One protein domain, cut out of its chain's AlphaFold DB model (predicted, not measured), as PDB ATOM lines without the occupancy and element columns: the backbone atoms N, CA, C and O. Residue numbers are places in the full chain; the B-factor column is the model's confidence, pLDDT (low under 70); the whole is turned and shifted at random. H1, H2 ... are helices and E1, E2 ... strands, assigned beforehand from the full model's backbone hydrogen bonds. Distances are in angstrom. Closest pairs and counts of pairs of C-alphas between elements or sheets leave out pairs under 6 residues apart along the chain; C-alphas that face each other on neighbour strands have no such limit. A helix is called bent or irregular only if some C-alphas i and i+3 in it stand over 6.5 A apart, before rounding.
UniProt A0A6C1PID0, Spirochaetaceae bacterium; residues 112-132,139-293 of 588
ATOM      1  N   THR A 112       5.570  12.176  31.290       93.25
ATOM      2  CA  THR A 112       5.550  13.634  31.383       93.25
ATOM      3  C   THR A 112       5.579  14.215  29.979       93.25
ATOM      4  O   THR A 112       6.309  13.745  29.101       93.25
ATOM      5  N   ARG A 113       4.734  15.215  29.731       90.31
ATOM      6  CA  ARG A 113       4.714  15.963  28.471       90.31
ATOM      7  C   ARG A 113       4.430  17.434  28.735       90.31
ATOM      8  O   ARG A 113       4.013  17.819  29.824       90.31
ATOM      9  N   VAL A 114       4.671  18.252  27.723       85.44
ATOM     10  CA  VAL A 114       4.337  19.673  27.738       85.44
ATOM     11  C   VAL A 114       3.089  19.846  26.880       85.44
ATOM     12  O   VAL A 114       3.109  19.515  25.697       85.44
ATOM     13  N   GLY A 115       1.993  20.279  27.497       80.88
ATOM     14  CA  GLY A 115       0.733  20.571  26.824       80.88
ATOM     15  C   GLY A 115       0.757  21.909  26.082       80.88
ATOM     16  O   GLY A 115       1.799  22.560  25.941       80.88
ATOM     17  N   ALA A 116      -0.422  22.335  25.625       73.44
ATOM     18  CA  ALA A 116      -0.617  23.669  25.063       73.44
ATOM     19  C   ALA A 116      -0.183  24.752  26.074       73.44
ATOM     20  O   ALA A 116      -0.272  24.549  27.283       73.44
ATOM     21  N   ALA A 117       0.334  25.880  25.580       75.56
ATOM     22  CA  ALA A 117       0.847  26.989  26.400       75.56
ATOM     23  C   ALA A 117       1.957  26.611  27.414       75.56
ATOM     24  O   ALA A 117       2.162  27.293  28.410       75.56
ATOM     25  N   HIS A 118       2.729  25.556  27.130       78.56
ATOM     26  CA  HIS A 118       3.883  25.115  27.925       78.56
ATOM     27  C   HIS A 118       3.583  24.548  29.323       78.56
ATOM     28  O   HIS A 118       4.514  24.381  30.122       78.56
ATOM     29  N   HIS A 119       2.331  24.178  29.589       84.56
ATOM     30  CA  HIS A 119       1.931  23.605  30.872       84.56
ATOM     31  C   HIS A 119       2.331  22.128  31.006       84.56
ATOM     32  O   HIS A 119       2.202  21.364  30.044       84.56
ATOM     33  N   PRO A 120       2.852  21.691  32.164       87.69
ATOM     34  CA  PRO A 120       3.145  20.289  32.417       87.69
ATOM     35  C   PRO A 120       1.872  19.434  32.424       87.69
ATOM     36  O   PRO A 120       0.901  19.712  33.128       87.69
ATOM     37  N   VAL A 121       1.918  18.335  31.676       92.06
ATOM     38  CA  VAL A 121       0.967  17.231  31.791       92.06
ATOM     39  C   VAL A 121       1.703  16.051  32.408       92.06
ATOM     40  O   VAL A 121       2.689  15.554  31.854       92.06
ATOM     41  N   MET A 122       1.218  15.632  33.567       94.88
ATOM     42  CA  MET A 122       1.777  14.573  34.394       94.88
ATOM     43  C   MET A 122       0.826  13.390  34.339       94.88
ATOM     44  O   MET A 122      -0.371  13.540  34.580       94.88
ATOM     45  N   GLU A 123       1.337  12.223  33.982       96.38
ATOM     46  CA  GLU A 123       0.509  11.054  33.746       96.38
ATOM     47  C   GLU A 123       1.204   9.787  34.240       96.38
ATOM     48  O   GLU A 123       2.411   9.603  34.065       96.38
ATOM     49  N   ILE A 124       0.425   8.900  34.856       97.75
ATOM     50  CA  ILE A 124       0.858   7.552  35.219       97.75
ATOM     51  C   ILE A 124      -0.117   6.523  34.633       97.75
ATOM     52  O   ILE A 124      -1.309   6.525  34.932       97.75
ATOM     53  N   ASP A 125       0.398   5.669  33.753       98.12
ATOM     54  CA  ASP A 125      -0.297   4.549  33.108       98.12
ATOM     55  C   ASP A 125      -0.112   3.306  34.000       98.12
ATOM     56  O   ASP A 125       0.943   2.679  33.965       98.12
ATOM     57  N   ILE A 126      -1.095   2.931  34.811       98.06
ATOM     58  CA  ILE A 126      -1.096   1.678  35.575       98.06
ATOM     59  C   ILE A 126      -1.448   0.535  34.621       98.06
ATOM     60  O   ILE A 126      -2.512   0.539  34.001       98.06
ATOM     61  N   ILE A 127      -0.571  -0.461  34.511       97.75
ATOM     62  CA  ILE A 127      -0.852  -1.702  33.775       97.75
ATOM     63  C   ILE A 127      -1.602  -2.668  34.695       97.75
ATOM     64  O   ILE A 127      -2.611  -3.239  34.290       97.75
ATOM     65  N   PHE A 128      -1.136  -2.808  35.939       97.81
ATOM     66  CA  PHE A 128      -1.852  -3.452  37.039       97.81
ATOM     67  C   PHE A 128      -1.295  -2.974  38.388       97.81
ATOM     68  O   PHE A 128      -0.167  -2.480  38.466       97.81
ATOM     69  N   GLY A 129      -2.064  -3.170  39.456       97.94
ATOM     70  CA  GLY A 129      -1.660  -2.881  40.830       97.94
ATOM     71  C   GLY A 129      -2.419  -1.692  41.404       97.94
ATOM     72  O   GLY A 129      -3.589  -1.479  41.090       97.94
ATOM     73  N   SER A 130      -1.783  -0.919  42.283       98.25
ATOM     74  CA  SER A 130      -2.461   0.225  42.893       98.25
ATOM     75  C   SER A 130      -1.552   1.397  43.196       98.25
ATOM     76  O   SER A 130      -0.355   1.230  43.437       98.25
ATOM     77  N   ILE A 131      -2.147   2.585  43.219       98.44
ATOM     78  CA  ILE A 131      -1.465   3.828  43.550       98.44
ATOM     79  C   ILE A 131      -2.270   4.627  44.571       98.44
ATOM     80  O   ILE A 131      -3.498   4.608  44.552       98.44
ATOM     81  N   ALA A 132      -1.573   5.367  45.426       98.38
ATOM     82  CA  ALA A 132      -2.140   6.509  46.139       98.38
ATOM     83  C   ALA A 132      -1.434   7.768  45.645       98.38
ATOM     84  O   ALA A 132      -0.220   7.747  45.438       98.38
ATOM     85  N   THR A 139      -3.028  24.739  38.338       87.69
ATOM     86  CA  THR A 139      -3.630  25.836  37.568       87.69
ATOM     87  C   THR A 139      -4.600  25.252  36.540       87.69
ATOM     88  O   THR A 139      -4.584  24.046  36.293       87.69
ATOM     89  N   ASP A 140      -5.441  26.082  35.921       81.75
ATOM     90  CA  ASP A 140      -6.468  25.605  34.980       81.75
ATOM     91  C   ASP A 140      -5.920  24.829  33.778       81.75
ATOM     92  O   ASP A 140      -6.660  24.090  33.125       81.75
ATOM     93  N   SER A 141      -4.630  24.980  33.503       84.00
ATOM     94  CA  SER A 141      -3.934  24.387  32.374       84.00
ATOM     95  C   SER A 141      -2.930  23.296  32.751       84.00
ATOM     96  O   SER A 141      -2.481  22.568  31.863       84.00
ATOM     97  N   ASP A 142      -2.602  23.131  34.035       89.94
ATOM     98  CA  ASP A 142      -1.803  21.994  34.489       89.94
ATOM     99  C   ASP A 142      -2.703  20.775  34.646       89.94
ATOM    100  O   ASP A 142      -3.827  20.864  35.142       89.94
ATOM    101  N   VAL A 143      -2.206  19.611  34.235       92.12
ATOM    102  CA  VAL A 143      -3.044  18.413  34.206       92.12
ATOM    103  C   VAL A 143      -2.315  17.239  34.835       92.12
ATOM    104  O   VAL A 143      -1.229  16.868  34.394       92.12
ATOM    105  N   TYR A 144      -2.938  16.638  35.847       95.75
ATOM    106  CA  TYR A 144      -2.508  15.374  36.432       95.75
ATOM    107  C   TYR A 144      -3.513  14.277  36.076       95.75
ATOM    108  O   TYR A 144      -4.727  14.459  36.216       95.75
ATOM    109  N   ARG A 145      -3.005  13.145  35.587       96.31
ATOM    110  CA  ARG A 145      -3.807  12.041  35.062       96.31
ATOM    111  C   ARG A 145      -3.323  10.701  35.581       96.31
ATOM    112  O   ARG A 145      -2.124  10.449  35.675       96.31
ATOM    113  N   VAL A 146      -4.273   9.810  35.810       97.62
ATOM    114  CA  VAL A 146      -4.009   8.382  35.980       97.62
ATOM    115  C   VAL A 146      -4.727   7.673  34.855       97.62
ATOM    116  O   VAL A 146      -5.875   7.983  34.559       97.62
ATOM    117  N   ARG A 147      -4.072   6.724  34.207       97.56
ATOM    118  CA  ARG A 147      -4.719   5.858  33.228       97.56
ATOM    119  C   ARG A 147      -4.555   4.421  33.684       97.56
ATOM    120  O   ARG A 147      -3.502   4.038  34.174       97.56
ATOM    121  N   THR A 148      -5.611   3.645  33.539       97.94
ATOM    122  CA  THR A 148      -5.654   2.210  33.823       97.94
ATOM    123  C   THR A 148      -5.893   1.462  32.511       97.94
ATOM    124  O   THR A 148      -6.057   2.086  31.452       97.94
ATOM    125  N   PRO A 149      -5.951   0.119  32.508       96.44
ATOM    126  CA  PRO A 149      -6.301  -0.612  31.305       96.44
ATOM    127  C   PRO A 149      -7.677  -0.250  30.736       96.44
ATOM    128  O   PRO A 149      -7.872  -0.426  29.532       96.44
ATOM    129  N   ARG A 150      -8.601   0.254  31.570       95.38
ATOM    130  CA  ARG A 150     -10.017   0.464  31.223       95.38
ATOM    131  C   ARG A 150     -10.478   1.911  31.271       95.38
ATOM    132  O   ARG A 150     -11.379   2.270  30.521       95.38
ATOM    133  N   ALA A 151      -9.896   2.715  32.149       96.75
ATOM    134  CA  ALA A 151     -10.389   4.044  32.440       96.75
ATOM    135  C   ALA A 151      -9.260   5.071  32.467       96.75
ATOM    136  O   ALA A 151      -8.061   4.770  32.480       96.75
ATOM    137  N   PHE A 152      -9.684   6.320  32.456       95.19
ATOM    138  CA  PHE A 152      -8.832   7.483  32.506       95.19
ATOM    139  C   PHE A 152      -9.369   8.453  33.555       95.19
ATOM    140  O   PHE A 152     -10.534   8.835  33.523       95.19
ATOM    141  N   TYR A 153      -8.511   8.841  34.493       97.06
ATOM    142  CA  TYR A 153      -8.846   9.674  35.640       97.06
ATOM    143  C   TYR A 153      -8.175  11.033  35.477       97.06
ATOM    144  O   TYR A 153      -6.947  11.120  35.380       97.06
ATOM    145  N   VAL A 154      -8.972  12.097  35.477       96.00
ATOM    146  CA  VAL A 154      -8.497  13.484  35.490       96.00
ATOM    147  C   VAL A 154      -8.662  14.033  36.896       96.00
ATOM    148  O   VAL A 154      -9.752  13.992  37.463       96.00
ATOM    149  N   VAL A 155      -7.572  14.549  37.455       95.44
ATOM    150  CA  VAL A 155      -7.481  14.875  38.878       95.44
ATOM    151  C   VAL A 155      -7.180  16.357  39.057       95.44
ATOM    152  O   VAL A 155      -6.294  16.897  38.389       95.44
ATOM    153  N   ARG A 156      -7.876  17.016  39.989       90.56
ATOM    154  CA  ARG A 156      -7.617  18.418  40.351       90.56
ATOM    155  C   ARG A 156      -7.547  18.590  41.868       90.56
ATOM    156  O   ARG A 156      -8.574  18.541  42.541       90.56
ATOM    157  N   GLY A 157      -6.338  18.836  42.393       84.44
ATOM    158  CA  GLY A 157      -6.109  19.167  43.808       84.44
ATOM    159  C   GLY A 157      -6.668  18.114  44.762       84.44
ATOM    160  O   GLY A 157      -7.628  18.383  45.476       84.44
ATOM    161  N   THR A 158      -6.156  16.887  44.692       91.44
ATOM    162  CA  THR A 158      -6.854  15.705  45.211       91.44
ATOM    163  C   THR A 158      -5.908  14.765  45.940       91.44
ATOM    164  O   THR A 158      -4.769  14.563  45.508       91.44
ATOM    165  N   ARG A 159      -6.420  14.129  46.994       97.19
ATOM    166  CA  ARG A 159      -5.830  12.931  47.588       97.19
ATOM    167  C   ARG A 159      -6.741  11.745  47.311       97.19
ATOM    168  O   ARG A 159      -7.913  11.768  47.680       97.19
ATOM    169  N   PHE A 160      -6.226  10.744  46.612       98.06
ATOM    170  CA  PHE A 160      -7.038   9.627  46.135       98.06
ATOM    171  C   PHE A 160      -6.211   8.351  45.969       98.06
ATOM    172  O   PHE A 160      -4.978   8.376  45.924       98.06
ATOM    173  N   TYR A 161      -6.909   7.224  45.895       98.19
ATOM    174  CA  TYR A 161      -6.348   5.893  45.720       98.19
ATOM    175  C   TYR A 161      -7.067   5.191  44.571       98.19
ATOM    176  O   TYR A 161      -8.296   5.200  44.509       98.19
ATOM    177  N   VAL A 162      -6.293   4.587  43.669       98.00
ATOM    178  CA  VAL A 162      -6.799   3.789  42.546       98.00
ATOM    179  C   VAL A 162      -6.170   2.413  42.616       98.00
ATOM    180  O   VAL A 162      -4.946   2.280  42.712       98.00
ATOM    181  N   ARG A 163      -6.999   1.380  42.515       97.75
ATOM    182  CA  ARG A 163      -6.566   0.000  42.310       97.75
ATOM    183  C   ARG A 163      -7.097  -0.484  40.973       97.75
ATOM    184  O   ARG A 163      -8.288  -0.362  40.722       97.75
ATOM    185  N   SER A 164      -6.218  -1.046  40.151       96.69
ATOM    186  CA  SER A 164      -6.561  -1.622  38.858       96.69
ATOM    187  C   SER A 164      -6.037  -3.050  38.780       96.69
ATOM    188  O   SER A 164      -4.839  -3.302  38.632       96.69
ATOM    189  N   GLU A 165      -6.956  -3.996  38.941       93.38
ATOM    190  CA  GLU A 165      -6.683  -5.429  38.842       93.38
ATOM    191  C   GLU A 165      -7.699  -6.065  37.883       93.38
ATOM    192  O   GLU A 165      -7.606  -5.920  36.665       93.38
ATOM    193  N   ARG A 166      -8.709  -6.763  38.421       90.50
ATOM    194  CA  ARG A 166      -9.851  -7.263  37.642       90.50
ATOM    195  C   ARG A 166     -10.917  -6.215  37.425       90.50
ATOM    196  O   ARG A 166     -11.674  -6.342  36.470       90.50
ATOM    197  N   GLU A 167     -10.994  -5.246  38.316       91.75
ATOM    198  CA  GLU A 167     -11.892  -4.102  38.299       91.75
ATOM    199  C   GLU A 167     -11.093  -2.891  38.762       91.75
ATOM    200  O   GLU A 167     -10.015  -3.032  39.354       91.75
ATOM    201  N   ASP A 168     -11.622  -1.721  38.434       95.31
ATOM    202  CA  ASP A 168     -11.070  -0.458  38.873       95.31
ATOM    203  C   ASP A 168     -11.867  -0.001  40.097       95.31
ATOM    204  O   ASP A 168     -13.077   0.229  40.005       95.31
ATOM    205  N   ASP A 169     -11.184   0.118  41.233       95.56
ATOM    206  CA  ASP A 169     -11.744   0.717  42.440       95.56
ATOM    207  C   ASP A 169     -11.045   2.063  42.710       95.56
ATOM    208  O   ASP A 169      -9.809   2.159  42.702       95.56
ATOM    209  N   LEU A 170     -11.842   3.095  42.976       96.69
ATOM    210  CA  LEU A 170     -11.425   4.469  43.231       96.69
ATOM    211  C   LEU A 170     -11.927   4.921  44.605       96.69
ATOM    212  O   LEU A 170     -13.115   4.814  44.905       96.69
ATOM    213  N   TRP A 171     -11.040   5.507  45.406       96.94
ATOM    214  CA  TRP A 171     -11.385   6.215  46.640       96.94
ATOM    215  C   TRP A 171     -10.831   7.627  46.588       96.94
ATOM    216  O   TRP A 171      -9.650   7.816  46.296       96.94
ATOM    217  N   VAL A 172     -11.665   8.610  46.909       97.00
ATOM    218  CA  VAL A 172     -11.285  10.024  46.929       97.00
ATOM    219  C   VAL A 172     -11.415  10.536  48.356       97.00
ATOM    220  O   VAL A 172     -12.506  10.556  48.913       97.00
ATOM    221  N   GLU A 173     -10.303  10.936  48.963       96.00
ATOM    222  CA  GLU A 173     -10.284  11.498  50.318       96.00
ATOM    223  C   GLU A 173     -10.499  13.013  50.284       96.00
ATOM    224  O   GLU A 173     -11.310  13.545  51.033       96.00
ATOM    225  N   GLU A 174      -9.825  13.702  49.364       95.06
ATOM    226  CA  GLU A 174      -9.896  15.154  49.176       95.06
ATOM    227  C   GLU A 174      -9.932  15.469  47.678       95.06
ATOM    228  O   GLU A 174      -9.293  14.759  46.911       95.06
ATOM    229  N   GLY A 175     -10.591  16.552  47.258       94.81
ATOM    230  CA  GLY A 175     -10.594  17.018  45.862       94.81
ATOM    231  C   GLY A 175     -11.634  16.353  44.958       94.81
ATOM    232  O   GLY A 175     -12.642  15.838  45.436       94.81
ATOM    233  N   LEU A 176     -11.412  16.423  43.639       94.75
ATOM    234  CA  LEU A 176     -12.325  15.915  42.612       94.75
ATOM    235  C   LEU A 176     -11.574  15.053  41.590       94.75
ATOM    236  O   LEU A 176     -10.537  15.462  41.057       94.75
ATOM    237  N   VAL A 177     -12.150  13.893  41.269       96.94
ATOM    238  CA  VAL A 177     -11.655  12.981  40.230       96.94
ATOM    239  C   VAL A 177     -12.746  12.749  39.196       96.94
ATOM    240  O   VAL A 177     -13.786  12.182  39.519       96.94
ATOM    241  N   ALA A 178     -12.502  13.168  37.956       96.81
ATOM    242  CA  ALA A 178     -13.377  12.871  36.827       96.81
ATOM    243  C   ALA A 178     -12.913  11.596  36.114       96.81
ATOM    244  O   ALA A 178     -11.710  11.411  35.911       96.81
ATOM    245  N   VAL A 179     -13.850  10.734  35.720       97.00
ATOM    246  CA  VAL A 179     -13.563   9.443  35.083       97.00
ATOM    247  C   VAL A 179     -14.079   9.419  33.651       97.00
ATOM    248  O   VAL A 179     -15.221   9.776  33.377       97.00
ATOM    249  N   TYR A 180     -13.229   8.954  32.741       97.25
ATOM    250  CA  TYR A 180     -13.499   8.830  31.315       97.25
ATOM    251  C   TYR A 180     -13.116   7.434  30.807       97.25
ATOM    252  O   TYR A 180     -12.293   6.751  31.429       97.25
ATOM    253  N   PRO A 181     -13.641   7.015  29.644       96.94
ATOM    254  CA  PRO A 181     -13.091   5.892  28.901       96.94
ATOM    255  C   PRO A 181     -11.637   6.166  28.523       96.94
ATOM    256  O   PRO A 181     -11.233   7.311  28.296       96.94
ATOM    257  N   ARG A 182     -10.846   5.104  28.428       95.31
ATOM    258  CA  ARG A 182      -9.410   5.172  28.164       95.31
ATOM    259  C   ARG A 182      -9.064   5.924  26.874       95.31
ATOM    260  O   ARG A 182      -8.061   6.639  26.852       95.31
ATOM    261  N   SER A 183      -9.859   5.753  25.818       94.19
ATOM    262  CA  SER A 183      -9.642   6.386  24.510       94.19
ATOM    263  C   SER A 183      -9.966   7.886  24.479       94.19
ATOM    264  O   SER A 183      -9.571   8.568  23.533       94.19
ATOM    265  N   VAL A 184     -10.670   8.425  25.484       93.88
ATOM    266  CA  VAL A 184     -11.066   9.840  25.520       93.88
ATOM    267  C   VAL A 184      -9.950  10.690  26.137       93.88
ATOM    268  O   VAL A 184      -9.838  10.802  27.355       93.88
ATOM    269  N   ASP A 185      -9.145  11.362  25.307       90.81
ATOM    270  CA  ASP A 185      -8.292  12.473  25.761       90.81
ATOM    271  C   ASP A 185      -8.970  13.808  25.437       90.81
ATOM    272  O   ASP A 185      -8.793  14.360  24.350       90.81
ATOM    273  N   MET A 186      -9.728  14.351  26.396       91.31
ATOM    274  CA  MET A 186     -10.457  15.617  26.228       91.31
ATOM    275  C   MET A 186      -9.565  16.790  25.805       91.31
ATOM    276  O   MET A 186     -10.028  17.680  25.095       91.31
ATOM    277  N   LEU A 187      -8.282  16.791  26.190       87.00
ATOM    278  CA  LEU A 187      -7.343  17.839  25.783       87.00
ATOM    279  C   LEU A 187      -7.053  17.752  24.281       87.00
ATOM    280  O   LEU A 187      -7.110  18.763  23.585       87.00
ATOM    281  N   LEU A 188      -6.775  16.540  23.789       87.44
ATOM    282  CA  LEU A 188      -6.517  16.300  22.372       87.44
ATOM    283  C   LEU A 188      -7.782  16.531  21.541       87.44
ATOM    284  O   LEU A 188      -7.722  17.221  20.529       87.44
ATOM    285  N   LEU A 189      -8.928  16.012  21.998       90.69
ATOM    286  CA  LEU A 189     -10.212  16.198  21.326       90.69
ATOM    287  C   LEU A 189     -10.551  17.681  21.196       90.69
ATOM    288  O   LEU A 189     -10.841  18.128  20.095       90.69
ATOM    289  N   ARG A 190     -10.447  18.471  22.272       90.75
ATOM    290  CA  ARG A 190     -10.682  19.922  22.206       90.75
ATOM    291  C   ARG A 190      -9.715  20.606  21.249       90.75
ATOM    292  O   ARG A 190     -10.163  21.401  20.435       90.75
ATOM    293  N   GLN A 191      -8.420  20.305  21.332       87.69
ATOM    294  CA  GLN A 191      -7.424  20.943  20.474       87.69
ATOM    295  C   GLN A 191      -7.705  20.657  18.992       87.69
ATOM    296  O   GLN A 191      -7.866  21.581  18.205       87.69
ATOM    297  N   THR A 192      -7.838  19.386  18.618       88.56
ATOM    298  CA  THR A 192      -8.005  18.986  17.217       88.56
ATOM    299  C   THR A 192      -9.404  19.296  16.678       88.56
ATOM    300  O   THR A 192      -9.535  19.755  15.545       88.56
ATOM    301  N   ALA A 193     -10.460  19.081  17.467       87.94
ATOM    302  CA  ALA A 193     -11.836  19.276  17.009       87.94
ATOM    303  C   ALA A 193     -12.226  20.741  16.895       87.94
ATOM    304  O   ALA A 193     -12.867  21.108  15.919       87.94
ATOM    305  N   ILE A 194     -11.827  21.587  17.847       88.56
ATOM    306  CA  ILE A 194     -12.209  23.003  17.824       88.56
ATOM    307  C   ILE A 194     -11.470  23.750  16.709       88.56
ATOM    308  O   ILE A 194     -12.045  24.655  16.105       88.56
ATOM    309  N   GLU A 195     -10.217  23.377  16.428       89.56
ATOM    310  CA  GLU A 195      -9.469  23.912  15.285       89.56
ATOM    311  C   GLU A 195     -10.113  23.509  13.949       89.56
ATOM    312  O   GLU A 195     -10.171  24.323  13.027       89.56
ATOM    313  N   ALA A 196     -10.622  22.276  13.845       89.81
ATOM    314  CA  ALA A 196     -11.254  21.774  12.627       89.81
ATOM    315  C   ALA A 196     -12.687  22.299  12.420       89.81
ATOM    316  O   ALA A 196     -13.061  22.620  11.290       89.81
ATOM    317  N   GLU A 197     -13.484  22.360  13.489       95.38
ATOM    318  CA  GLU A 197     -14.911  22.675  13.458       95.38
ATOM    319  C   GLU A 197     -15.377  23.288  14.803       95.38
ATOM    320  O   GLU A 197     -15.673  22.567  15.764       95.38
ATOM    321  N   PRO A 198     -15.481  24.629  14.907       94.25
ATOM    322  CA  PRO A 198     -15.818  25.316  16.157       94.25
ATOM    323  C   PRO A 198     -17.182  24.953  16.760       94.25
ATOM    324  O   PRO A 198     -17.363  25.135  17.968       94.25
ATOM    325  N   SER A 199     -18.129  24.461  15.951       94.81
ATOM    326  CA  SER A 199     -19.458  24.034  16.416       94.81
ATOM    327  C   SER A 199     -19.410  22.816  17.350       94.81
ATOM    328  O   SER A 199     -20.284  22.660  18.198       94.81
ATOM    329  N   LEU A 200     -18.341  22.010  17.302       95.75
ATOM    330  CA  LEU A 200     -18.156  20.857  18.194       95.75
ATOM    331  C   LEU A 200     -17.875  21.247  19.652       95.75
ATOM    332  O   LEU A 200     -17.971  20.397  20.537       95.75
ATOM    333  N   ARG A 201     -17.526  22.513  19.926       95.69
ATOM    334  CA  ARG A 201     -17.141  22.976  21.269       95.69
ATOM    335  C   ARG A 201     -18.232  22.710  22.307       95.69
ATOM    336  O   ARG A 201     -17.931  22.151  23.353       95.69
ATOM    337  N   GLU A 202     -19.478  23.072  22.011       96.50
ATOM    338  CA  GLU A 202     -20.587  22.935  22.963       96.50
ATOM    339  C   GLU A 202     -20.861  21.466  23.319       96.50
ATOM    340  O   GLU A 202     -21.065  21.138  24.487       96.50
ATOM    341  N   HIS A 203     -20.772  20.572  22.331       97.12
ATOM    342  CA  HIS A 203     -20.964  19.135  22.522       97.12
ATOM    343  C   HIS A 203     -19.809  18.481  23.293       97.12
ATOM    344  O   HIS A 203     -20.034  17.591  24.110       97.12
ATOM    345  N   LEU A 204     -18.568  18.930  23.085       96.00
ATOM    346  CA  LEU A 204     -17.430  18.477  23.891       96.00
ATOM    347  C   LEU A 204     -17.508  18.993  25.333       96.00
ATOM    348  O   LEU A 204     -17.167  18.258  26.258       96.00
ATOM    349  N   ASP A 205     -17.986  20.222  25.538       95.56
ATOM    350  CA  ASP A 205     -18.255  20.752  26.876       95.56
ATOM    351  C   ASP A 205     -19.365  19.948  27.577       95.56
ATOM    352  O   ASP A 205     -19.312  19.733  28.786       95.56
ATOM    353  N   GLU A 206     -20.376  19.494  26.832       96.44
ATOM    354  CA  GLU A 206     -21.422  18.606  27.341       96.44
ATOM    355  C   GLU A 206     -20.863  17.232  27.738       96.44
ATOM    356  O   GLU A 206     -21.163  16.765  28.838       96.44
ATOM    357  N   LEU A 207     -20.003  16.627  26.913       96.31
ATOM    358  CA  LEU A 207     -19.301  15.385  27.253       96.31
ATOM    359  C   LEU A 207     -18.475  15.532  28.542       96.31
ATOM    360  O   LEU A 207     -18.524  14.660  29.404       96.31
ATOM    361  N   GLU A 208     -17.753  16.646  28.699       95.44
ATOM    362  CA  GLU A 208     -16.949  16.935  29.897       95.44
ATOM    363  C   GLU A 208     -17.813  17.113  31.151       95.44
ATOM    364  O   GLU A 208     -17.506  16.557  32.203       95.44
ATOM    365  N   ARG A 209     -18.912  17.871  31.047       95.88
ATOM    366  CA  ARG A 209     -19.820  18.137  32.176       95.88
ATOM    367  C   ARG A 209     -20.566  16.897  32.662       95.88
ATOM    368  O   ARG A 209     -20.923  16.847  33.834       95.88
ATOM    369  N   ASN A 210     -20.831  15.939  31.775       96.19
ATOM    370  CA  ASN A 210     -21.545  14.702  32.106       96.19
ATOM    371  C   ASN A 210     -20.610  13.546  32.486       96.19
ATOM    372  O   ASN A 210     -21.087  12.459  32.817       96.19
ATOM    373  N   ALA A 211     -19.290  13.750  32.452       96.25
ATOM    374  CA  ALA A 211     -18.356  12.762  32.963       96.25
ATOM    375  C   ALA A 211     -18.584  12.539  34.468       96.25
ATOM    376  O   ALA A 211     -18.721  13.518  35.206       96.25
ATOM    377  N   PRO A 212     -18.601  11.287  34.958       96.56
ATOM    378  CA  PRO A 212     -18.687  11.015  36.386       96.56
ATOM    379  C   PRO A 212     -17.579  11.717  37.168       96.56
ATOM    380  O   PRO A 212     -16.395  11.512  36.888       96.56
ATOM    381  N   VAL A 213     -17.964  12.516  38.167       96.06
ATOM    382  CA  VAL A 213     -17.037  13.204  39.073       96.06
ATOM    383  C   VAL A 213     -17.232  12.690  40.493       96.06
ATOM    384  O   VAL A 213     -18.326  12.759  41.048       96.06
ATOM    385  N   PHE A 214     -16.147  12.217  41.098       95.56
ATOM    386  CA  PHE A 214     -16.110  11.708  42.464       95.56
ATOM    387  C   PHE A 214     -15.431  12.722  43.384       95.56
ATOM    388  O   PHE A 214     -14.342  13.211  43.076       95.56
ATOM    389  N   GLY A 215     -16.086  13.047  44.500       95.12
ATOM    390  CA  GLY A 215     -15.612  14.021  45.487       95.12
ATOM    391  C   GLY A 215     -15.129  13.392  46.798       95.12
ATOM    392  O   GLY A 215     -15.072  12.168  46.908       95.12
ATOM    393  N   PRO A 216     -14.824  14.206  47.824       94.88
ATOM    394  CA  PRO A 216     -14.317  13.728  49.112       94.88
ATOM    395  C   PRO A 216     -15.227  12.680  49.767       94.88
ATOM    396  O   PRO A 216     -16.447  12.837  49.791       94.88
ATOM    397  N   GLY A 217     -14.636  11.610  50.296       93.56
ATOM    398  CA  GLY A 217     -15.339  10.478  50.909       93.56
ATOM    399  C   GLY A 217     -16.033   9.535  49.920       93.56
ATOM    400  O   GLY A 217     -16.706   8.593  50.344       93.56
ATOM    401  N   SER A 218     -15.897   9.769  48.612       94.69
ATOM    402  CA  SER A 218     -16.512   8.912  47.597       94.69
ATOM    403  C   SER A 218     -15.704   7.634  47.400       94.69
ATOM    404  O   SER A 218     -14.472   7.651  47.361       94.69
ATOM    405  N   HIS A 219     -16.424   6.535  47.201       94.69
ATOM    406  CA  HIS A 219     -15.886   5.263  46.742       94.69
ATOM    407  C   HIS A 219     -16.643   4.853  45.483       94.69
ATOM    408  O   HIS A 219     -17.872   4.864  45.464       94.69
ATOM    409  N   ALA A 220     -15.908   4.485  44.443       94.25
ATOM    410  CA  ALA A 220     -16.479   4.042  43.190       94.25
ATOM    411  C   ALA A 220     -15.830   2.738  42.758       94.25
ATOM    412  O   ALA A 220     -14.609   2.648  42.645       94.25
ATOM    413  N   ARG A 221     -16.670   1.751  42.468       94.75
ATOM    414  CA  ARG A 221     -16.284   0.580  41.695       94.75
ATOM    415  C   ARG A 221     -16.851   0.763  40.303       94.75
ATOM    416  O   ARG A 221     -18.067   0.843  40.153       94.75
ATOM    417  N   LEU A 222     -15.979   0.875  39.309       93.81
ATOM    418  CA  LEU A 222     -16.424   1.196  37.958       93.81
ATOM    419  C   LEU A 222     -17.081  -0.024  37.303       93.81
ATOM    420  O   LEU A 222     -16.503  -1.115  37.298       93.81
ATOM    421  N   ASP A 223     -18.260   0.165  36.706       93.12
ATOM    422  CA  ASP A 223     -18.945  -0.899  35.968       93.12
ATOM    423  C   ASP A 223     -18.153  -1.238  34.695       93.12
ATOM    424  O   ASP A 223     -18.041  -0.442  33.756       93.12
ATOM    425  N   ALA A 224     -17.599  -2.451  34.656       92.38
ATOM    426  CA  ALA A 224     -16.795  -2.932  33.542       92.38
ATOM    427  C   ALA A 224     -17.574  -2.984  32.215       92.38
ATOM    428  O   ALA A 224     -16.986  -2.762  31.155       92.38
ATOM    429  N   THR A 225     -18.881  -3.254  32.258       94.44
ATOM    430  CA  THR A 225     -19.751  -3.309  31.076       94.44
ATOM    431  C   THR A 225     -20.001  -1.906  30.539       94.44
ATOM    432  O   THR A 225     -19.838  -1.666  29.337       94.44
ATOM    433  N   ALA A 226     -20.335  -0.962  31.425       94.81
ATOM    434  CA  ALA A 226     -20.528   0.438  31.056       94.81
ATOM    435  C   ALA A 226     -19.233   1.053  30.497       94.81
ATOM    436  O   ALA A 226     -19.272   1.712  29.454       94.81
ATOM    437  N   LEU A 227     -18.082   0.770  31.120       95.19
ATOM    438  CA  LEU A 227     -16.764   1.184  30.631       95.19
ATOM    439  C   LEU A 227     -16.448   0.605  29.252       95.19
ATOM    440  O   LEU A 227     -16.063   1.357  28.363       95.19
ATOM    441  N   ALA A 228     -16.633  -0.702  29.042       95.81
ATOM    442  CA  ALA A 228     -16.333  -1.341  27.761       95.81
ATOM    443  C   ALA A 228     -17.194  -0.780  26.616       95.81
ATOM    444  O   ALA A 228     -16.683  -0.512  25.528       95.81
ATOM    445  N   ARG A 229     -18.491  -0.553  26.867       96.81
ATOM    446  CA  ARG A 229     -19.390   0.084  25.893       96.81
ATOM    447  C   ARG A 229     -18.964   1.524  25.601       96.81
ATOM    448  O   ARG A 229     -18.923   1.919  24.438       96.81
ATOM    449  N   SER A 230     -18.630   2.294  26.635       96.62
ATOM    450  CA  SER A 230     -18.192   3.686  26.482       96.62
ATOM    451  C   SER A 230     -16.857   3.790  25.748       96.62
ATOM    452  O   SER A 230     -16.684   4.688  24.933       96.62
ATOM    453  N   GLU A 231     -15.942   2.848  25.978       96.94
ATOM    454  CA  GLU A 231     -14.664   2.757  25.272       96.94
ATOM    455  C   GLU A 231     -14.864   2.485  23.779       96.94
ATOM    456  O   GLU A 231     -14.280   3.179  22.953       96.94
ATOM    457  N   ALA A 232     -15.739   1.539  23.419       96.19
ATOM    458  CA  ALA A 232     -16.037   1.243  22.018       96.19
ATOM    459  C   ALA A 232     -16.593   2.470  21.268       96.19
ATOM    460  O   ALA A 232     -16.191   2.741  20.135       96.19
ATOM    461  N   LEU A 233     -17.479   3.239  21.912       96.56
ATOM    462  CA  LEU A 233     -18.015   4.488  21.359       96.56
ATOM    463  C   LEU A 233     -16.933   5.578  21.271       96.56
ATOM    464  O   LEU A 233     -16.784   6.227  20.235       96.56
ATOM    465  N   ALA A 234     -16.129   5.730  22.325       95.38
ATOM    466  CA  ALA A 234     -15.050   6.706  22.402       95.38
ATOM    467  C   ALA A 234     -13.952   6.487  21.352       95.38
ATOM    468  O   ALA A 234     -13.478   7.453  20.755       95.38
ATOM    469  N   SER A 235     -13.548   5.242  21.088       94.88
ATOM    470  CA  SER A 235     -12.581   4.953  20.024       94.88
ATOM    471  C   SER A 235     -13.109   5.397  18.651       94.88
ATOM    472  O   SER A 235     -12.352   5.961  17.857       94.88
ATOM    473  N   GLY A 236     -14.415   5.236  18.403       94.75
ATOM    474  CA  GLY A 236     -15.078   5.712  17.184       94.75
ATOM    475  C   GLY A 236     -15.095   7.240  17.040       94.75
ATOM    476  O   GLY A 236     -15.035   7.745  15.916       94.75
ATOM    477  N   LEU A 237     -15.108   7.994  18.149       94.06
ATOM    478  CA  LEU A 237     -14.993   9.461  18.122       94.06
ATOM    479  C   LEU A 237     -13.646   9.917  17.574       94.06
ATOM    480  O   LEU A 237     -13.597  10.791  16.710       94.06
ATOM    481  N   THR A 238     -12.555   9.322  18.059       89.88
ATOM    482  CA  THR A 238     -11.197   9.682  17.633       89.88
ATOM    483  C   THR A 238     -10.991   9.390  16.146       89.88
ATOM    484  O   THR A 238     -10.407  10.205  15.431       89.88
ATOM    485  N   GLU A 239     -11.523   8.268  15.656       93.25
ATOM    486  CA  GLU A 239     -11.503   7.935  14.228       93.25
ATOM    487  C   GLU A 239     -12.323   8.937  13.400       93.25
ATOM    488  O   GLU A 239     -11.819   9.499  12.423       93.25
ATOM    489  N   SER A 240     -13.558   9.220  13.823       93.81
ATOM    490  CA  SER A 240     -14.456  10.164  13.143       93.81
ATOM    491  C   SER A 240     -13.869  11.576  13.090       93.81
ATOM    492  O   SER A 240     -13.979  12.265  12.075       93.81
ATOM    493  N   LEU A 241     -13.174  12.002  14.145       92.94
ATOM    494  CA  LEU A 241     -12.486  13.288  14.176       92.94
ATOM    495  C   LEU A 241     -11.344  13.359  13.148       92.94
ATOM    496  O   LEU A 241     -11.182  14.374  12.467       92.94
ATOM    497  N   GLY A 242     -10.594  12.266  12.979       90.81
ATOM    498  CA  GLY A 242      -9.594  12.147  11.916       90.81
ATOM    499  C   GLY A 242     -10.208  12.279  10.516       90.81
ATOM    500  O   GLY A 242      -9.621  12.918   9.641       90.81
ATOM    501  N   GLN A 243     -11.419  11.748  10.315       94.62
ATOM    502  CA  GLN A 243     -12.151  11.889   9.054       94.62
ATOM    503  C   GLN A 243     -12.592  13.336   8.796       94.62
ATOM    504  O   GLN A 243     -12.463  13.800   7.665       94.62
ATOM    505  N   VAL A 244     -13.043  14.080   9.816       93.94
ATOM    506  CA  VAL A 244     -13.398  15.511   9.680       93.94
ATOM    507  C   VAL A 244     -12.202  16.329   9.190       93.94
ATOM    508  O   VAL A 244     -12.345  17.142   8.273       93.94
ATOM    509  N   ALA A 245     -11.016  16.083   9.756       90.25
ATOM    510  CA  ALA A 245      -9.791  16.777   9.366       90.25
ATOM    511  C   ALA A 245      -9.393  16.499   7.902       90.25
ATOM    512  O   ALA A 245      -8.880  17.388   7.223       90.25
ATOM    513  N   ALA A 246      -9.668  15.291   7.400       94.06
ATOM    514  CA  ALA A 246      -9.371  14.881   6.026       94.06
ATOM    515  C   ALA A 246     -10.498  15.185   5.013       94.06
ATOM    516  O   ALA A 246     -10.289  15.051   3.804       94.06
ATOM    517  N   ALA A 247     -11.691  15.570   5.472       95.62
ATOM    518  CA  ALA A 247     -12.877  15.697   4.631       95.62
ATOM    519  C   ALA A 247     -12.862  16.934   3.721       95.62
ATOM    520  O   ALA A 247     -12.491  18.042   4.127       95.62
ATOM    521  N   THR A 248     -13.384  16.758   2.503       96.12
ATOM    522  CA  THR A 248     -13.706  17.876   1.602       96.12
ATOM    523  C   THR A 248     -14.864  18.717   2.162       96.12
ATOM    524  O   THR A 248     -15.688  18.185   2.912       96.12
ATOM    525  N   PRO A 249     -15.005  20.000   1.772       95.06
ATOM    526  CA  PRO A 249     -16.091  20.854   2.265       95.06
ATOM    527  C   PRO A 249     -17.493  20.256   2.078       95.06
ATOM    528  O   PRO A 249     -18.331  20.392   2.959       95.06
ATOM    529  N   ALA A 250     -17.732  19.539   0.972       95.44
ATOM    530  CA  ALA A 250     -19.025  18.914   0.684       95.44
ATOM    531  C   ALA A 250     -19.334  17.694   1.573       95.44
ATOM    532  O   ALA A 250     -20.493  17.403   1.842       95.44
ATOM    533  N   GLN A 251     -18.310  16.965   2.027       96.50
ATOM    534  CA  GLN A 251     -18.474  15.807   2.917       96.50
ATOM    535  C   GLN A 251     -18.501  16.215   4.392       96.50
ATOM    536  O   GLN A 251     -19.099  15.519   5.213       96.50
ATOM    537  N   ARG A 252     -17.853  17.338   4.722       95.88
ATOM    538  CA  ARG A 252     -17.634  17.793   6.094       95.88
ATOM    539  C   ARG A 252     -18.933  17.939   6.878       95.88
ATOM    540  O   ARG A 252     -18.992  17.441   7.990       95.88
ATOM    541  N   GLU A 253     -19.973  18.533   6.301       96.12
ATOM    542  CA  GLU A 253     -21.255  18.749   6.994       96.12
ATOM    543  C   GLU A 253     -21.907  17.436   7.468       96.12
ATOM    544  O   GLU A 253     -22.352  17.326   8.613       96.12
ATOM    545  N   SER A 254     -21.895  16.404   6.619       96.62
ATOM    546  CA  SER A 254     -22.434  15.078   6.951       96.62
ATOM    547  C   SER A 254     -21.605  14.367   8.030       96.62
ATOM    548  O   SER A 254     -22.155  13.786   8.970       96.62
ATOM    549  N   ILE A 255     -20.272  14.460   7.942       96.44
ATOM    550  CA  ILE A 255     -19.362  13.849   8.922       96.44
ATOM    551  C   ILE A 255     -19.471  14.568  10.271       96.44
ATOM    552  O   ILE A 255     -19.556  13.905  11.300       96.44
ATOM    553  N   VAL A 256     -19.535  15.902  10.283       96.50
ATOM    554  CA  VAL A 256     -19.724  16.703  11.504       96.50
ATOM    555  C   VAL A 256     -21.057  16.363  12.169       96.50
ATOM    556  O   VAL A 256     -21.079  16.108  13.368       96.50
ATOM    557  N   SER A 257     -22.147  16.263  11.401       97.00
ATOM    558  CA  SER A 257     -23.456  15.857  11.938       97.00
ATOM    559  C   SER A 257     -23.408  14.462  12.575       97.00
ATOM    560  O   SER A 257     -23.940  14.249  13.664       97.00
ATOM    561  N   SER A 258     -22.715  13.519  11.929       96.69
ATOM    562  CA  SER A 258     -22.514  12.163  12.459       96.69
ATOM    563  C   SER A 258     -21.643  12.158  13.721       96.69
ATOM    564  O   SER A 258     -21.926  11.426  14.667       96.69
ATOM    565  N   LEU A 259     -20.609  13.003  13.766       96.38
ATOM    566  CA  LEU A 259     -19.726  13.157  14.920       96.38
ATOM    567  C   LEU A 259     -20.463  13.762  16.120       96.38
ATOM    568  O   LEU A 259     -20.266  13.293  17.235       96.38
ATOM    569  N   ILE A 260     -21.336  14.751  15.912       97.25
ATOM    570  CA  ILE A 260     -22.172  15.322  16.981       97.25
ATOM    571  C   ILE A 260     -23.046  14.234  17.614       97.25
ATOM    572  O   ILE A 260     -23.086  14.104  18.838       97.25
ATOM    573  N   GLU A 261     -23.689  13.402  16.794       97.50
ATOM    574  CA  GLU A 261     -24.513  12.303  17.304       97.50
ATOM    575  C   GLU A 261     -23.682  11.241  18.037       97.50
ATOM    576  O   GLU A 261     -24.095  10.724  19.082       97.50
ATOM    577  N   ALA A 262     -22.472  10.959  17.549       96.38
ATOM    578  CA  ALA A 262     -21.534  10.079  18.231       96.38
ATOM    579  C   ALA A 262     -21.083  10.660  19.583       96.38
ATOM    580  O   ALA A 262     -21.008   9.918  20.565       96.38
ATOM    581  N   ILE A 263     -20.824  11.975  19.675       96.88
ATOM    582  CA  ILE A 263     -20.467  12.650  20.935       96.88
ATOM    583  C   ILE A 263     -21.628  12.539  21.920       96.88
ATOM    584  O   ILE A 263     -21.413  12.154  23.067       96.88
ATOM    585  N   ARG A 264     -22.863  12.795  21.476       97.44
ATOM    586  CA  ARG A 264     -24.066  12.685  22.315       97.44
ATOM    587  C   ARG A 264     -24.276  11.264  22.838       97.44
ATOM    588  O   ARG A 264     -24.507  11.063  24.028       97.44
ATOM    589  N   THR A 265     -24.120  10.268  21.967       97.31
ATOM    590  CA  THR A 265     -24.227   8.849  22.339       97.31
ATOM    591  C   THR A 265     -23.133   8.448  23.331       97.31
ATOM    592  O   THR A 265     -23.408   7.789  24.333       97.31
ATOM    593  N   THR A 266     -21.897   8.895  23.094       96.88
ATOM    594  CA  THR A 266     -20.769   8.656  24.006       96.88
ATOM    595  C   THR A 266     -20.997   9.345  25.347       96.88
ATOM    596  O   THR A 266     -20.736   8.743  26.379       96.88
ATOM    597  N   THR A 267     -21.551  10.558  25.354       97.00
ATOM    598  CA  THR A 267     -21.885  11.316  26.571       97.00
ATOM    599  C   THR A 267     -22.841  10.535  27.468       97.00
ATOM    600  O   THR A 267     -22.569  10.380  28.657       97.00
ATOM    601  N   GLY A 268     -23.914   9.972  26.898       96.38
ATOM    602  CA  GLY A 268     -24.839   9.115  27.644       96.38
ATOM    603  C   GLY A 268     -24.156   7.869  28.214       96.38
ATOM    604  O   GLY A 268     -24.310   7.563  29.391       96.38
ATOM    605  N   ALA A 269     -23.330   7.189  27.412       96.12
ATOM    606  CA  ALA A 269     -22.611   6.001  27.867       96.12
ATOM    607  C   ALA A 269     -21.597   6.309  28.986       96.12
ATOM    608  O   ALA A 269     -21.501   5.546  29.947       96.12
ATOM    609  N   VAL A 270     -20.883   7.436  28.885       95.81
ATOM    610  CA  VAL A 270     -19.909   7.896  29.883       95.81
ATOM    611  C   VAL A 270     -20.583   8.221  31.212       95.81
ATOM    612  O   VAL A 270     -20.061   7.833  32.254       95.81
ATOM    613  N   ALA A 271     -21.754   8.859  31.194       94.75
ATOM    614  CA  ALA A 271     -22.517   9.139  32.409       94.75
ATOM    615  C   ALA A 271     -22.901   7.854  33.173       94.75
ATOM    616  O   ALA A 271     -22.955   7.853  34.401       94.75
ATOM    617  N   GLU A 272     -23.094   6.738  32.463       94.75
ATOM    618  CA  GLU A 272     -23.408   5.432  33.059       94.75
ATOM    619  C   GLU A 272     -22.186   4.732  33.700       94.75
ATOM    620  O   GLU A 272     -22.373   3.771  34.444       94.75
ATOM    621  N   ILE A 273     -20.942   5.197  33.482       93.50
ATOM    622  CA  ILE A 273     -19.722   4.578  34.063       93.50
ATOM    623  C   ILE A 273     -19.743   4.587  35.596       93.50
ATOM    624  O   ILE A 273     -19.188   3.681  36.222       93.50
ATOM    625  N   ALA A 274     -20.376   5.596  36.202       84.88
ATOM    626  CA  ALA A 274     -20.488   5.697  37.654       84.88
ATOM    627  C   ALA A 274     -21.226   4.500  38.278       84.88
ATOM    628  O   ALA A 274     -21.008   4.210  39.454       84.88
ATOM    629  N   GLY A 275     -22.074   3.817  37.496       81.06
ATOM    630  CA  GLY A 275     -22.983   2.780  37.975       81.06
ATOM    631  C   GLY A 275     -23.881   3.270  39.115       81.06
ATOM    632  O   GLY A 275     -24.046   4.472  39.337       81.06
ATOM    633  N   ASP A 276     -24.411   2.323  39.889       73.81
ATOM    634  CA  ASP A 276     -24.962   2.595  41.219       73.81
ATOM    635  C   ASP A 276     -23.794   2.843  42.181       73.81
ATOM    636  O   ASP A 276     -23.469   1.985  43.006       73.81
ATOM    637  N   ALA A 277     -23.096   3.974  42.025       68.00
ATOM    638  CA  ALA A 277     -21.978   4.334  42.886       68.00
ATOM    639  C   ALA A 277     -22.452   4.223  44.346       68.00
ATOM    640  O   ALA A 277     -23.343   4.981  44.752       68.00
ATOM    641  N   PRO A 278     -21.934   3.256  45.128       65.06
ATOM    642  CA  PRO A 278     -22.375   3.089  46.498       65.06
ATOM    643  C   PRO A 278     -22.112   4.412  47.210       65.06
ATOM    644  O   PRO A 278     -21.019   4.973  47.103       65.06
ATOM    645  N   GLY A 279     -23.138   4.944  47.881       71.00
ATOM    646  CA  GLY A 279     -23.028   6.201  48.617       71.00
ATOM    647  C   GLY A 279     -21.804   6.204  49.537       71.00
ATOM    648  O   GLY A 279     -21.300   5.139  49.894       71.00
ATOM    649  N   ALA A 280     -21.330   7.403  49.893       79.94
ATOM    650  CA  ALA A 280     -20.115   7.631  50.679       79.94
ATOM    651  C   ALA A 280     -19.856   6.513  51.706       79.94
ATOM    652  O   ALA A 280     -20.578   6.365  52.694       79.94
ATOM    653  N   SER A 281     -18.831   5.705  51.440       84.50
ATOM    654  CA  SER A 281     -18.385   4.633  52.322       84.50
ATOM    655  C   SER A 281     -17.002   4.996  52.815       84.50
ATOM    656  O   SER A 281     -16.130   5.338  52.015       84.50
ATOM    657  N   ALA A 282     -16.784   4.866  54.123       88.12
ATOM    658  CA  ALA A 282     -15.451   5.009  54.680       88.12
ATOM    659  C   ALA A 282     -14.488   4.039  53.966       88.12
ATOM    660  O   ALA A 282     -14.868   2.888  53.694       88.12
ATOM    661  N   PRO A 283     -13.267   4.486  53.623       90.75
ATOM    662  CA  PRO A 283     -12.270   3.595  53.064       90.75
ATOM    663  C   PRO A 283     -11.950   2.489  54.084       90.75
ATOM    664  O   PRO A 283     -11.910   2.747  55.288       90.75
ATOM    665  N   PRO A 284     -11.691   1.250  53.639       94.50
ATOM    666  CA  PRO A 284     -11.090   0.238  54.497       94.50
ATOM    667  C   PRO A 284      -9.820   0.782  55.166       94.50
ATOM    668  O   PRO A 284      -9.041   1.476  54.512       94.50
ATOM    669  N   ALA A 285      -9.555   0.406  56.420       94.56
ATOM    670  CA  ALA A 285      -8.411   0.913  57.192       94.56
ATOM    671  C   ALA A 285      -7.058   0.783  56.457       94.56
ATOM    672  O   ALA A 285      -6.196   1.651  56.555       94.56
ATOM    673  N   ALA A 286      -6.880  -0.275  55.657       94.62
ATOM    674  CA  ALA A 286      -5.681  -0.455  54.836       94.62
ATOM    675  C   ALA A 286      -5.529   0.620  53.739       94.62
ATOM    676  O   ALA A 286      -4.413   1.017  53.415       94.62
ATOM    677  N   ILE A 287      -6.635   1.092  53.158       96.00
ATOM    678  CA  ILE A 287      -6.640   2.161  52.150       96.00
ATOM    679  C   ILE A 287      -6.429   3.516  52.820       96.00
ATOM    680  O   ILE A 287      -5.626   4.304  52.332       96.00
ATOM    681  N   GLU A 288      -7.065   3.749  53.968       95.56
ATOM    682  CA  GLU A 288      -6.838   4.948  54.782       95.56
ATOM    683  C   GLU A 288      -5.357   5.086  55.166       95.56
ATOM    684  O   GLU A 288      -4.743   6.124  54.935       95.56
ATOM    685  N   GLN A 289      -4.731   4.002  55.632       94.81
ATOM    686  CA  GLN A 289      -3.301   3.984  55.937       94.81
ATOM    687  C   GLN A 289      -2.442   4.286  54.700       94.81
ATOM    688  O   GLN A 289      -1.459   5.021  54.797       94.81
ATOM    689  N   ARG A 290      -2.800   3.749  53.526       96.44
ATOM    690  CA  ARG A 290      -2.093   4.020  52.262       96.44
ATOM    691  C   ARG A 290      -2.209   5.486  51.851       96.44
ATOM    692  O   ARG A 290      -1.200   6.091  51.484       96.44
ATOM    693  N   LEU A 291      -3.398   6.067  51.940       96.50
ATOM    694  CA  LEU A 291      -3.631   7.478  51.647       96.50
ATOM    695  C   LEU A 291      -2.875   8.397  52.622       96.50
ATOM    696  O   LEU A 291      -2.131   9.280  52.191       96.50
ATOM    697  N   ALA A 292      -2.954   8.117  53.924       95.50
ATOM    698  CA  ALA A 292      -2.196   8.836  54.945       95.50
ATOM    699  C   ALA A 292      -0.680   8.748  54.698       95.50
ATOM    700  O   ALA A 292       0.054   9.721  54.872       95.50
ATOM    701  N   SER A 293      -0.202   7.590  54.236       95.19
ATOM    702  CA  SER A 293       1.218   7.378  53.977       95.19
ATOM    703  C   SER A 293       1.758   8.203  52.801       95.19
ATOM    704  O   SER A 293       2.887   8.678  52.886       95.19
TER     705      SER A 293
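Overview. This is residues 112 to 132 and 139 to 293 of the 588 residues of a protein of Spirochaetaceae bacterium (UniProt A0A6C1PID0). A strongly twisted sheet, its long strands E2, E4 and E5 bent back on themselves, makes one end of an elongated body, and four helices side by side make the other. In this up-and-down bundle, each helix running against the one before, the long hairpin H3 and H4 packs on the shorter hairpin H1 and H2; H5 covers part of the sheet over E4. The 176 printed residues include named elements in the order E1 E2 E3 E4 E5 H1 H2 E6 H3 H4 H5, class mixed. The sheet is branched and mixed, with E2 and E3 parallel and its other neighbour pairs antiparallel. The whole is compact, radius of gyration of the C-alphas 17.1 A, and spans 60 by 36 by 26 A.

Along the chain. E1, residues 112 to 114, begins at C-alpha 112 (5.550, 13.634, 31.383). E2 is residues 120 to 132, 20.2 A long, E3 143 to 147, E4 151 to 164 and E5 168 to 181. H1 is residues 186 to 196, 15.0 A, H2 200 to 209, 14.3 A, and E6 218 to 221. H3, residues 224 to 246, is 33.6 A long, and H4, residues 249 to 274, is 38.7 A. H4 is irregular, but only just: C-alphas 250 and 253 are 6.7 A apart. H5, residues 285 to 293, ends at C-alpha 293 (1.218, 7.378, 53.977).

Arrangement. E1 and E2 form a hairpin, with N 121 and O 113 2.8 A apart. E2 bends by 139 degrees at residue 129, pairing with E3 before it (N 145 and O 122, 2.8 A) and with E4 beyond (N 164 and O 129, 2.8 A). E3, E4 and E5 form a meander, each strand the antiparallel neighbour of the one before: N 153 and O 146 are 2.8 A apart, N 152 and O 180 2.8 A. E6 pairs with E5, N 170 and O 220 at 2.8 A. H3 and H4 touch, closest at the C-alphas of Ser 230 and Ala 269, 5.2 A, at a shallow tilt of 18 degrees, opposite ways. H4 touches H2 with residues 260 to 270 alone, closest C-alphas Leu 207 and Thr 267, 4.9 A. H1 touches H2, closest C-alphas Ile 194 and Arg 201, 6.0 A. H3 and H4 only graze the sheet. H5 is on the sheet at a height of 8.9 A, slantwise to E4 at 49 degrees on the local plane. Each O i to N i+4 pair is within hydrogen-bond range in H1, H2 and H5; 18 of 19 are in H3 and 18 of 22 in H4.

Size, cuts and confidence. The farthest C-alphas, Ala 250 and Ala 285, are 60.2 A apart. Residues 133 to 138 are not printed, and C-alphas 132 and 139 are 21.2 A apart across the cut. Of the links printed whole, none is long. Residues 277 to 278 are under 70 in pLDDT.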